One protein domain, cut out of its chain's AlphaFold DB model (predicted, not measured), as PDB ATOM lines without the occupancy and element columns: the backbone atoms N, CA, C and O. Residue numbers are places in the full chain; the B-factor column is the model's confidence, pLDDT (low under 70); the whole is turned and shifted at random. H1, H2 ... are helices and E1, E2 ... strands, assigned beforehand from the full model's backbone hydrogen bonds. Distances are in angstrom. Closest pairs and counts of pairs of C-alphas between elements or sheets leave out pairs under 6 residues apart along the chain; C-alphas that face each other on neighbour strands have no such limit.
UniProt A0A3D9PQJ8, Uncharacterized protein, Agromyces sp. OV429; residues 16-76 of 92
ATOM      1  N   VAL A  16     205.321 179.360 281.365       97.75
ATOM      2  CA  VAL A  16     205.644 180.777 281.136       97.75
ATOM      3  C   VAL A  16     206.489 180.932 279.871       97.75
ATOM      4  O   VAL A  16     207.486 180.234 279.701       97.75
ATOM      5  N   VAL A  17     206.125 181.893 279.025       97.81
ATOM      6  CA  VAL A  17     206.838 182.280 277.798       97.81
ATOM      7  C   VAL A  17     207.091 183.789 277.767       97.81
ATOM      8  O   VAL A  17     206.407 184.564 278.442       97.81
ATOM      9  N   ASP A  18     208.087 184.219 276.992       97.75
ATOM     10  CA  ASP A  18     208.362 185.641 276.755       97.75
ATOM     11  C   ASP A  18     207.360 186.194 275.732       97.75
ATOM     12  O   ASP A  18     207.166 185.596 274.670       97.75
ATOM     13  N   THR A  19     206.719 187.333 276.022       96.94
ATOM     14  CA  THR A  19     205.767 187.917 275.066       96.94
ATOM     15  C   THR A  19     206.437 188.369 273.778       96.94
ATOM     16  O   THR A  19     205.795 188.325 272.734       96.94
ATOM     17  N   ALA A  20     207.730 188.699 273.790       95.88
ATOM     18  CA  ALA A  20     208.485 189.070 272.593       95.88
ATOM     19  C   ALA A  20     208.561 187.953 271.532       95.88
ATOM     20  O   ALA A  20     208.927 188.222 270.388       95.88
ATOM     21  N   GLN A  21     208.231 186.712 271.898       95.12
ATOM     22  CA  GLN A  21     208.196 185.561 270.995       95.12
ATOM     23  C   GLN A  21     206.830 185.357 270.320       95.12
ATOM     24  O   GLN A  21     206.711 184.509 269.437       95.12
ATOM     25  N   LEU A  22     205.803 186.095 270.748       95.88
ATOM     26  CA  LEU A  22     204.424 185.894 270.316       95.88
ATOM     27  C   LEU A  22     204.085 186.706 269.062       95.88
ATOM     28  O   LEU A  22     204.770 187.659 268.687       95.88
ATOM     29  N   ASP A  23     202.959 186.353 268.443       93.88
ATOM     30  CA  ASP A  23     202.330 187.154 267.396       93.88
ATOM     31  C   ASP A  23     202.107 188.606 267.867       93.88
ATOM     32  O   ASP A  23     201.703 188.856 269.005       93.88
ATOM     33  N   SER A  24     202.329 189.591 266.992       94.00
ATOM     34  CA  SER A  24     202.237 191.014 267.350       94.00
ATOM     35  C   SER A  24     200.853 191.433 267.861       94.00
ATOM     36  O   SER A  24     200.744 192.367 268.659       94.00
ATOM     37  N   ARG A  25     199.786 190.736 267.449       95.44
ATOM     38  CA  ARG A  25     198.423 190.930 267.963       95.44
ATOM     39  C   ARG A  25     198.354 190.582 269.449       95.44
ATOM     40  O   ARG A  25     197.798 191.357 270.223       95.44
ATOM     41  N   LEU A  26     198.996 189.483 269.848       95.75
ATOM     42  CA  LEU A  26     199.109 189.070 271.244       95.75
ATOM     43  C   LEU A  26     200.030 189.982 272.039       95.75
ATOM     44  O   LEU A  26     199.655 190.367 273.135       95.75
ATOM     45  N   VAL A  27     201.175 190.396 271.492       93.88
ATOM     46  CA  VAL A  27     202.082 191.354 272.158       93.88
ATOM     47  C   VAL A  27     201.355 192.652 272.519       93.88
ATOM     48  O   VAL A  27     201.503 193.182 273.617       93.88
ATOM     49  N   ASN A  28     200.536 193.171 271.603       92.75
ATOM     50  CA  ASN A  28     199.778 194.402 271.831       92.75
ATOM     51  C   ASN A  28     198.626 194.223 272.834       92.75
ATOM     52  O   ASN A  28     198.201 195.190 273.476       92.75
ATOM     53  N   TRP A  29     198.098 193.005 272.942       94.00
ATOM     54  CA  TRP A  29     196.971 192.679 273.807       94.00
ATOM     55  C   TRP A  29     197.415 192.314 275.227       94.00
ATOM     56  O   TRP A  29     196.923 192.876 276.209       94.00
ATOM     57  N   ILE A  30     198.403 191.428 275.326       92.75
ATOM     58  CA  ILE A  30     199.039 190.948 276.547       92.75
ATOM     59  C   ILE A  30     200.125 191.953 276.931       92.75
ATOM     60  O   ILE A  30     201.282 191.865 276.538       92.75
ATOM     61  N   LYS A  31     199.727 192.957 277.712       90.62
ATOM     62  CA  LYS A  31     200.558 194.102 278.124       90.62
ATOM     63  C   LYS A  31     201.561 193.768 279.239       90.62
ATOM     64  O   LYS A  31     201.823 194.595 280.111       90.62
ATOM     65  N   THR A  32     202.097 192.554 279.239       94.75
ATOM     66  CA  THR A  32     203.097 192.060 280.193       94.75
ATOM     67  C   THR A  32     204.317 191.535 279.432       94.75
ATOM     68  O   THR A  32     204.174 191.092 278.297       94.75
ATOM     69  N   PRO A  33     205.530 191.568 280.013       96.19
ATOM     70  CA  PRO A  33     206.732 191.044 279.352       96.19
ATOM     71  C   PRO A  33     206.739 189.512 279.245       96.19
ATOM     72  O   PRO A  33     207.501 188.935 278.482       96.19
ATOM     73  N   GLN A  34     205.902 188.838 280.031       97.94
ATOM     74  CA  GLN A  34     205.743 187.391 280.005       97.94
ATOM     75  C   GLN A  34     204.261 187.038 279.937       97.94
ATOM     76  O   GLN A  34     203.406 187.787 280.423       97.94
ATOM     77  N   ALA A  35     203.973 185.886 279.352       97.62
ATOM     78  CA  ALA A  35     202.651 185.289 279.303       97.62
ATOM     79  C   ALA A  35     202.713 183.852 279.818       97.62
ATOM     80  O   ALA A  35     203.778 183.240 279.860       97.62
ATOM     81  N   VAL A  36     201.565 183.312 280.198       97.88
ATOM     82  CA  VAL A  36     201.383 181.888 280.452       97.88
ATOM     83  C   VAL A  36     200.709 181.295 279.227       97.88
ATOM     84  O   VAL A  36     199.610 181.726 278.884       97.88
ATOM     85  N   ALA A  37     201.350 180.337 278.564       97.75
ATOM     86  CA  ALA A  37     200.708 179.540 277.528       97.75
ATOM     87  C   ALA A  37     199.837 178.467 278.203       97.75
ATOM     88  O   ALA A  37     200.295 177.748 279.094       97.75
ATOM     89  N   LEU A  38     198.570 178.390 277.800       97.19
ATOM     90  CA  LEU A  38     197.536 177.518 278.376       97.19
ATOM     91  C   LEU A  38     197.245 176.307 277.486       97.19
ATOM     92  O   LEU A  38     196.896 175.230 277.968       97.19
ATOM     93  N   ALA A  39     197.387 176.511 276.185       96.81
ATOM     94  CA  ALA A  39     197.306 175.533 275.115       96.81
ATOM     95  C   ALA A  39     198.122 176.086 273.929       96.81
ATOM     96  O   ALA A  39     198.434 177.283 273.947       96.81
ATOM     97  N   PRO A  40     198.432 175.276 272.900       96.31
ATOM     98  CA  PRO A  40     199.178 175.739 271.734       96.31
ATOM     99  C   PRO A  40     198.605 177.034 271.144       96.31
ATOM    100  O   PRO A  40     197.483 177.044 270.642       96.31
ATOM    101  N   GLY A  41     199.354 178.137 271.213       95.88
ATOM    102  CA  GLY A  41     198.901 179.420 270.660       95.88
ATOM    103  C   GLY A  41     197.782 180.124 271.448       95.88
ATOM    104  O   GLY A  41     197.138 181.023 270.900       95.88
ATOM    105  N   VAL A  42     197.539 179.749 272.710       97.38
ATOM    106  CA  VAL A  42     196.579 180.396 273.625       97.38
ATOM    107  C   VAL A  42     197.287 180.822 274.905       97.38
ATOM    108  O   VAL A  42     197.887 179.999 275.594       97.38
ATOM    109  N   TYR A  43     197.172 182.099 275.259       97.62
ATOM    110  CA  TYR A  43     198.000 182.724 276.287       97.62
ATOM    111  C   TYR A  43     197.203 183.612 277.233       97.62
ATOM    112  O   TYR A  43     196.119 184.073 276.911       97.62
ATOM    113  N   VAL A  44     197.768 183.929 278.390       97.00
ATOM    114  CA  VAL A  44     197.238 184.938 279.314       97.00
ATOM    115  C   VAL A  44     198.392 185.701 279.954       97.00
ATOM    116  O   VAL A  44     199.496 185.175 280.081       97.00
ATOM    117  N   GLY A  45     198.173 186.956 280.347       96.69
ATOM    118  CA  GLY A  45     199.211 187.759 280.996       96.69
ATOM    119  C   GLY A  45     199.744 187.105 282.274       96.69
ATOM    120  O   GLY A  45     198.976 186.751 283.172       96.69
ATOM    121  N   TYR A  46     201.067 186.963 282.368       97.25
ATOM    122  CA  TYR A  46     201.711 186.410 283.554       97.25
ATOM    123  C   TYR A  46     201.685 187.416 284.713       97.25
ATOM    124  O   TYR A  46     201.977 188.600 284.544       97.25
ATOM    125  N   ASN A  47     201.362 186.926 285.908       96.12
ATOM    126  CA  ASN A  47     201.374 187.666 287.159       96.12
ATOM    127  C   ASN A  47     202.362 186.977 288.112       96.12
ATOM    128  O   ASN A  47     202.061 185.888 288.596       96.12
ATOM    129  N   PRO A  48     203.501 187.607 288.450       95.31
ATOM    130  CA  PRO A  48     204.523 186.990 289.295       95.31
ATOM    131  C   PRO A  48     204.073 186.735 290.742       95.31
ATOM    132  O   PRO A  48     204.774 186.051 291.481       95.31
ATOM    133  N   ALA A  49     202.928 187.280 291.170       96.69
ATOM    134  CA  ALA A  49     202.334 186.965 292.469       96.69
ATOM    135  C   ALA A  49     201.579 185.619 292.485       96.69
ATOM    136  O   ALA A  49     201.267 185.116 293.564       96.69
ATOM    137  N   VAL A  50     201.268 185.044 291.317       95.50
ATOM    138  CA  VAL A  50     200.626 183.729 291.186       95.50
ATOM    139  C   VAL A  50     201.718 182.666 291.100       95.50
ATOM    140  O   VAL A  50     202.435 182.581 290.108       95.50
ATOM    141  N   THR A  51     201.866 181.867 292.156       92.69
ATOM    142  CA  THR A  51     202.927 180.851 292.262       92.69
ATOM    143  C   THR A  51     202.574 179.523 291.598       92.69
ATOM    144  O   THR A  51     203.476 178.798 291.187       92.69
ATOM    145  N   ASP A  52     201.284 179.202 291.495       95.75
ATOM    146  CA  ASP A  52     200.784 177.994 290.840       95.75
ATOM    147  C   ASP A  52     200.150 178.349 289.492       95.75
ATOM    148  O   ASP A  52     199.124 179.031 289.428       95.75
ATOM    149  N   LEU A  53     200.760 177.877 288.403       95.44
ATOM    150  CA  LEU A  53     200.275 178.154 287.055       95.44
ATOM    151  C   LEU A  53     198.948 177.445 286.739       95.44
ATOM    152  O   LEU A  53     198.240 177.881 285.833       95.44
ATOM    153  N   ALA A  54     198.574 176.400 287.486       94.12
ATOM    154  CA  ALA A  54     197.292 175.718 287.316       94.12
ATOM    155  C   ALA A  54     196.089 176.662 287.470       94.12
ATOM    156  O   ALA A  54     195.078 176.489 286.791       94.12
ATOM    157  N   VAL A  55     196.228 177.710 288.287       94.81
ATOM    158  CA  VAL A  55     195.189 178.728 288.509       94.81
ATOM    159  C   VAL A  55     194.759 179.408 287.202       94.81
ATOM    160  O   VAL A  55     193.595 179.770 287.042       94.81
ATOM    161  N   TYR A  56     195.664 179.546 286.228       94.69
ATOM    162  CA  TYR A  56     195.330 180.126 284.924       94.69
ATOM    163  C   TYR A  56     194.488 179.202 284.037       94.69
ATOM    164  O   TYR A  56     193.773 179.676 283.160       94.69
ATOM    165  N   LEU A  57     194.555 177.886 284.247       93.38
ATOM    166  CA  LEU A  57     193.669 176.944 283.563       93.38
ATOM    167  C   LEU A  57     192.266 176.965 284.179       93.38
ATOM    168  O   LEU A  57     191.275 176.846 283.463       93.38
ATOM    169  N   GLU A  58     192.174 177.178 285.492       90.50
ATOM    170  CA  GLU A  58     190.900 177.294 286.209       90.50
ATOM    171  C   GLU A  58     190.135 178.578 285.863       90.50
ATOM    172  O   GLU A  58     188.904 178.582 285.895       90.50
ATOM    173  N   SER A  59     190.832 179.661 285.492       86.62
ATOM    174  CA  SER A  59     190.176 180.915 285.099       86.62
ATOM    175  C   SER A  59     189.382 180.795 283.797       86.62
ATOM    176  O   SER A  59     188.528 181.640 283.533       86.62
ATOM    177  N   ASN A  60     189.649 179.757 282.995       86.12
ATOM    178  CA  ASN A  60     189.028 179.496 281.698       86.12
ATOM    179  C   ASN A  60     189.022 180.721 280.757       86.12
ATOM    180  O   ASN A  60     188.079 180.962 279.997       86.12
ATOM    181  N   THR A  61     190.085 181.521 280.818       91.81
ATOM    182  CA  THR A  61     190.303 182.703 279.980       91.81
ATOM    183  C   THR A  61     191.682 182.622 279.348       91.81
ATOM    184  O   THR A  61     192.658 182.290 280.009       91.81
ATOM    185  N   GLY A  62     191.773 182.954 278.067       94.94
ATOM    186  CA  GLY A  62     193.040 183.065 277.346       94.94
ATOM    187  C   GLY A  62     192.902 184.104 276.245       94.94
ATOM    188  O   GLY A  62     191.839 184.680 276.100       94.94
ATOM    189  N   ASP A  63     193.910 184.322 275.429       96.81
ATOM    190  CA  ASP A  63     193.906 185.145 274.225       96.81
ATOM    191  C   ASP A  63     194.733 184.387 273.182       96.81
ATOM    192  O   ASP A  63     195.766 183.820 273.536       96.81
ATOM    193  N   GLY A  64     194.313 184.318 271.917       97.44
ATOM    194  CA  GLY A  64     195.086 183.548 270.932       97.44
ATOM    195  C   GLY A  64     194.292 182.970 269.777       97.44
ATOM    196  O   GLY A  64     193.348 183.597 269.299       97.44
ATOM    197  N   ASP A  65     194.692 181.786 269.319       97.38
ATOM    198  CA  ASP A  65     194.104 181.174 268.128       97.38
ATOM    199  C   ASP A  65     192.621 180.827 268.328       97.38
ATOM    200  O   ASP A  65     192.256 180.125 269.276       97.38
ATOM    201  N   CYS A  66     191.747 181.311 267.438       96.75
ATOM    202  CA  CYS A  66     190.307 181.073 267.561       96.75
ATOM    203  C   CYS A  66     189.952 179.575 267.497       96.75
ATOM    204  O   CYS A  66     189.059 179.137 268.225       96.75
ATOM    205  N   ALA A  67     190.633 178.774 266.670       96.94
ATOM    206  CA  ALA A  67     190.323 177.353 266.538       96.94
ATOM    207  C   ALA A  67     190.720 176.578 267.799       96.94
ATOM    208  O   ALA A  67     189.917 175.796 268.307       96.94
ATOM    209  N   VAL A  68     191.908 176.842 268.352       96.44
ATOM    210  CA  VAL A  68     192.365 176.195 269.595       96.44
ATOM    211  C   VAL A  68     191.507 176.608 270.788       96.44
ATOM    212  O   VAL A  68     191.116 175.771 271.601       96.44
ATOM    213  N   ARG A  69     191.148 177.893 270.879       96.69
ATOM    214  CA  ARG A  69     190.251 178.380 271.932       96.69
ATOM    215  C   ARG A  69     188.888 177.702 271.903       96.69
ATOM    216  O   ARG A  69     188.374 177.354 272.960       96.69
ATOM    217  N   ASN A  70     188.321 177.523 270.710       96.06
ATOM    218  CA  ASN A  70     187.044 176.838 270.537       96.06
ATOM    219  C   ASN A  70     187.161 175.343 270.848       96.06
ATOM    220  O   ASN A  70     186.270 174.799 271.487       96.06
ATOM    221  N   LEU A  71     188.258 174.698 270.434       96.56
ATOM    222  CA  LEU A  71     188.517 173.281 270.702       96.56
ATOM    223  C   LEU A  71     188.504 172.972 272.206       96.56
ATOM    224  O   LEU A  71     187.892 171.992 272.616       96.56
ATOM    225  N   TYR A  72     189.145 173.818 273.013       96.25
ATOM    226  CA  TYR A  72     189.264 173.619 274.462       96.25
ATOM    227  C   TYR A  72     188.253 174.428 275.299       96.25
ATOM    228  O   TYR A  72     188.331 174.431 276.528       96.25
ATOM    229  N   GLU A  73     187.292 175.087 274.644       95.75
ATOM    230  CA  GLU A  73     186.210 175.879 275.252       95.75
ATOM    231  C   GLU A  73     186.666 177.021 276.189       95.75
ATOM    232  O   GLU A  73     186.067 177.275 277.240       95.75
ATOM    233  N   PHE A  74     187.699 177.772 275.791       94.94
ATOM    234  CA  PHE A  74     188.117 178.973 276.522       94.94
ATOM    235  C   PHE A  74     187.023 180.052 276.484       94.94
ATOM    236  O   PHE A  74     186.719 180.631 275.438       94.94
ATOM    237  N   GLY A  75     186.455 180.361 277.653       84.31
ATOM    238  CA  GLY A  75     185.236 181.160 277.799       84.31
ATOM    239  C   GLY A  75     185.400 182.675 277.637       84.31
ATOM    240  O   GLY A  75     184.400 183.385 277.547       84.31
ATOM    241  N   GLY A  76     186.629 183.199 277.594       87.12
ATOM    242  CA  GLY A  76     186.871 184.642 277.496       87.12
ATOM    243  C   GLY A  76     188.217 185.023 276.889       87.12
ATOM    244  O   GLY A  76     189.085 184.167 276.712       87.12
TER     245      GLY A  76
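AT A GLANCE: This is residues 16 to 76 of the 92 residues of an uncharacterized protein of Agromyces sp. OV429 (UniProt A0A3D9PQJ8). A small, strongly twisted sheet of four short strands runs through the middle, with three short helices spaced round it. H1 covers E3, while H2 and H3 only graze the sheet. The 61 printed residues hold E1, H1, E2, E3, H2, E4 and H3 in chain order; the sheet runs E1, E2, E3, E4, all antiparallel, and the class is mixed, helices and strands. The whole is compact, with a radius of gyration of the C-alphas of 10.7 A and spans of 27 by 26 by 16 A.

HOW THE PARTS SIT: E2, residues 34 to 39, and E3, residues 42 to 45, form a hairpin, with N 36 and O 44 2.8 A apart, within hydrogen-bond range. Edge strand E1, residues 16 to 18, is antiparallel to E2, with N 17 and O 35 at 2.8 A. Edge strand E4, residues 63 to 65, is antiparallel to E3, with N 63 and O 43 at 2.7 A. H1, residues 24 to 29, is on the sheet at a height of 8.7 A, over E3 and slantwise to the strands, at 41 degrees to E3 on the local plane. H2, residues 54 to 58, only grazes the sheet; its closest C-alphas to E2 are those of Leu 57 and Leu 38, 6.5 A. H3, residues 66 to 71, also only grazes it; its closest C-alphas to E3 are those of Arg 69 and Val 42, 6.9 A. The three helices are apart from each other. In H1, H2 and H3 every O i to N i+4 pair is within hydrogen-bond range.

IN THESE COORDINATES: E1 begins at C-alpha 16 (205.644, 180.777, 281.136). E2 is 15.4 A long and E3 10.7 A. H3, 8.6 A, ends at C-alpha 71 (188.517, 173.281, 270.702).

THE WHOLE: The C-alphas farthest apart are those of Ala 49 and Ala 67, 30.2 A. The printed part has no cut and no long link, and no printed residue is under 70 in pLDDT.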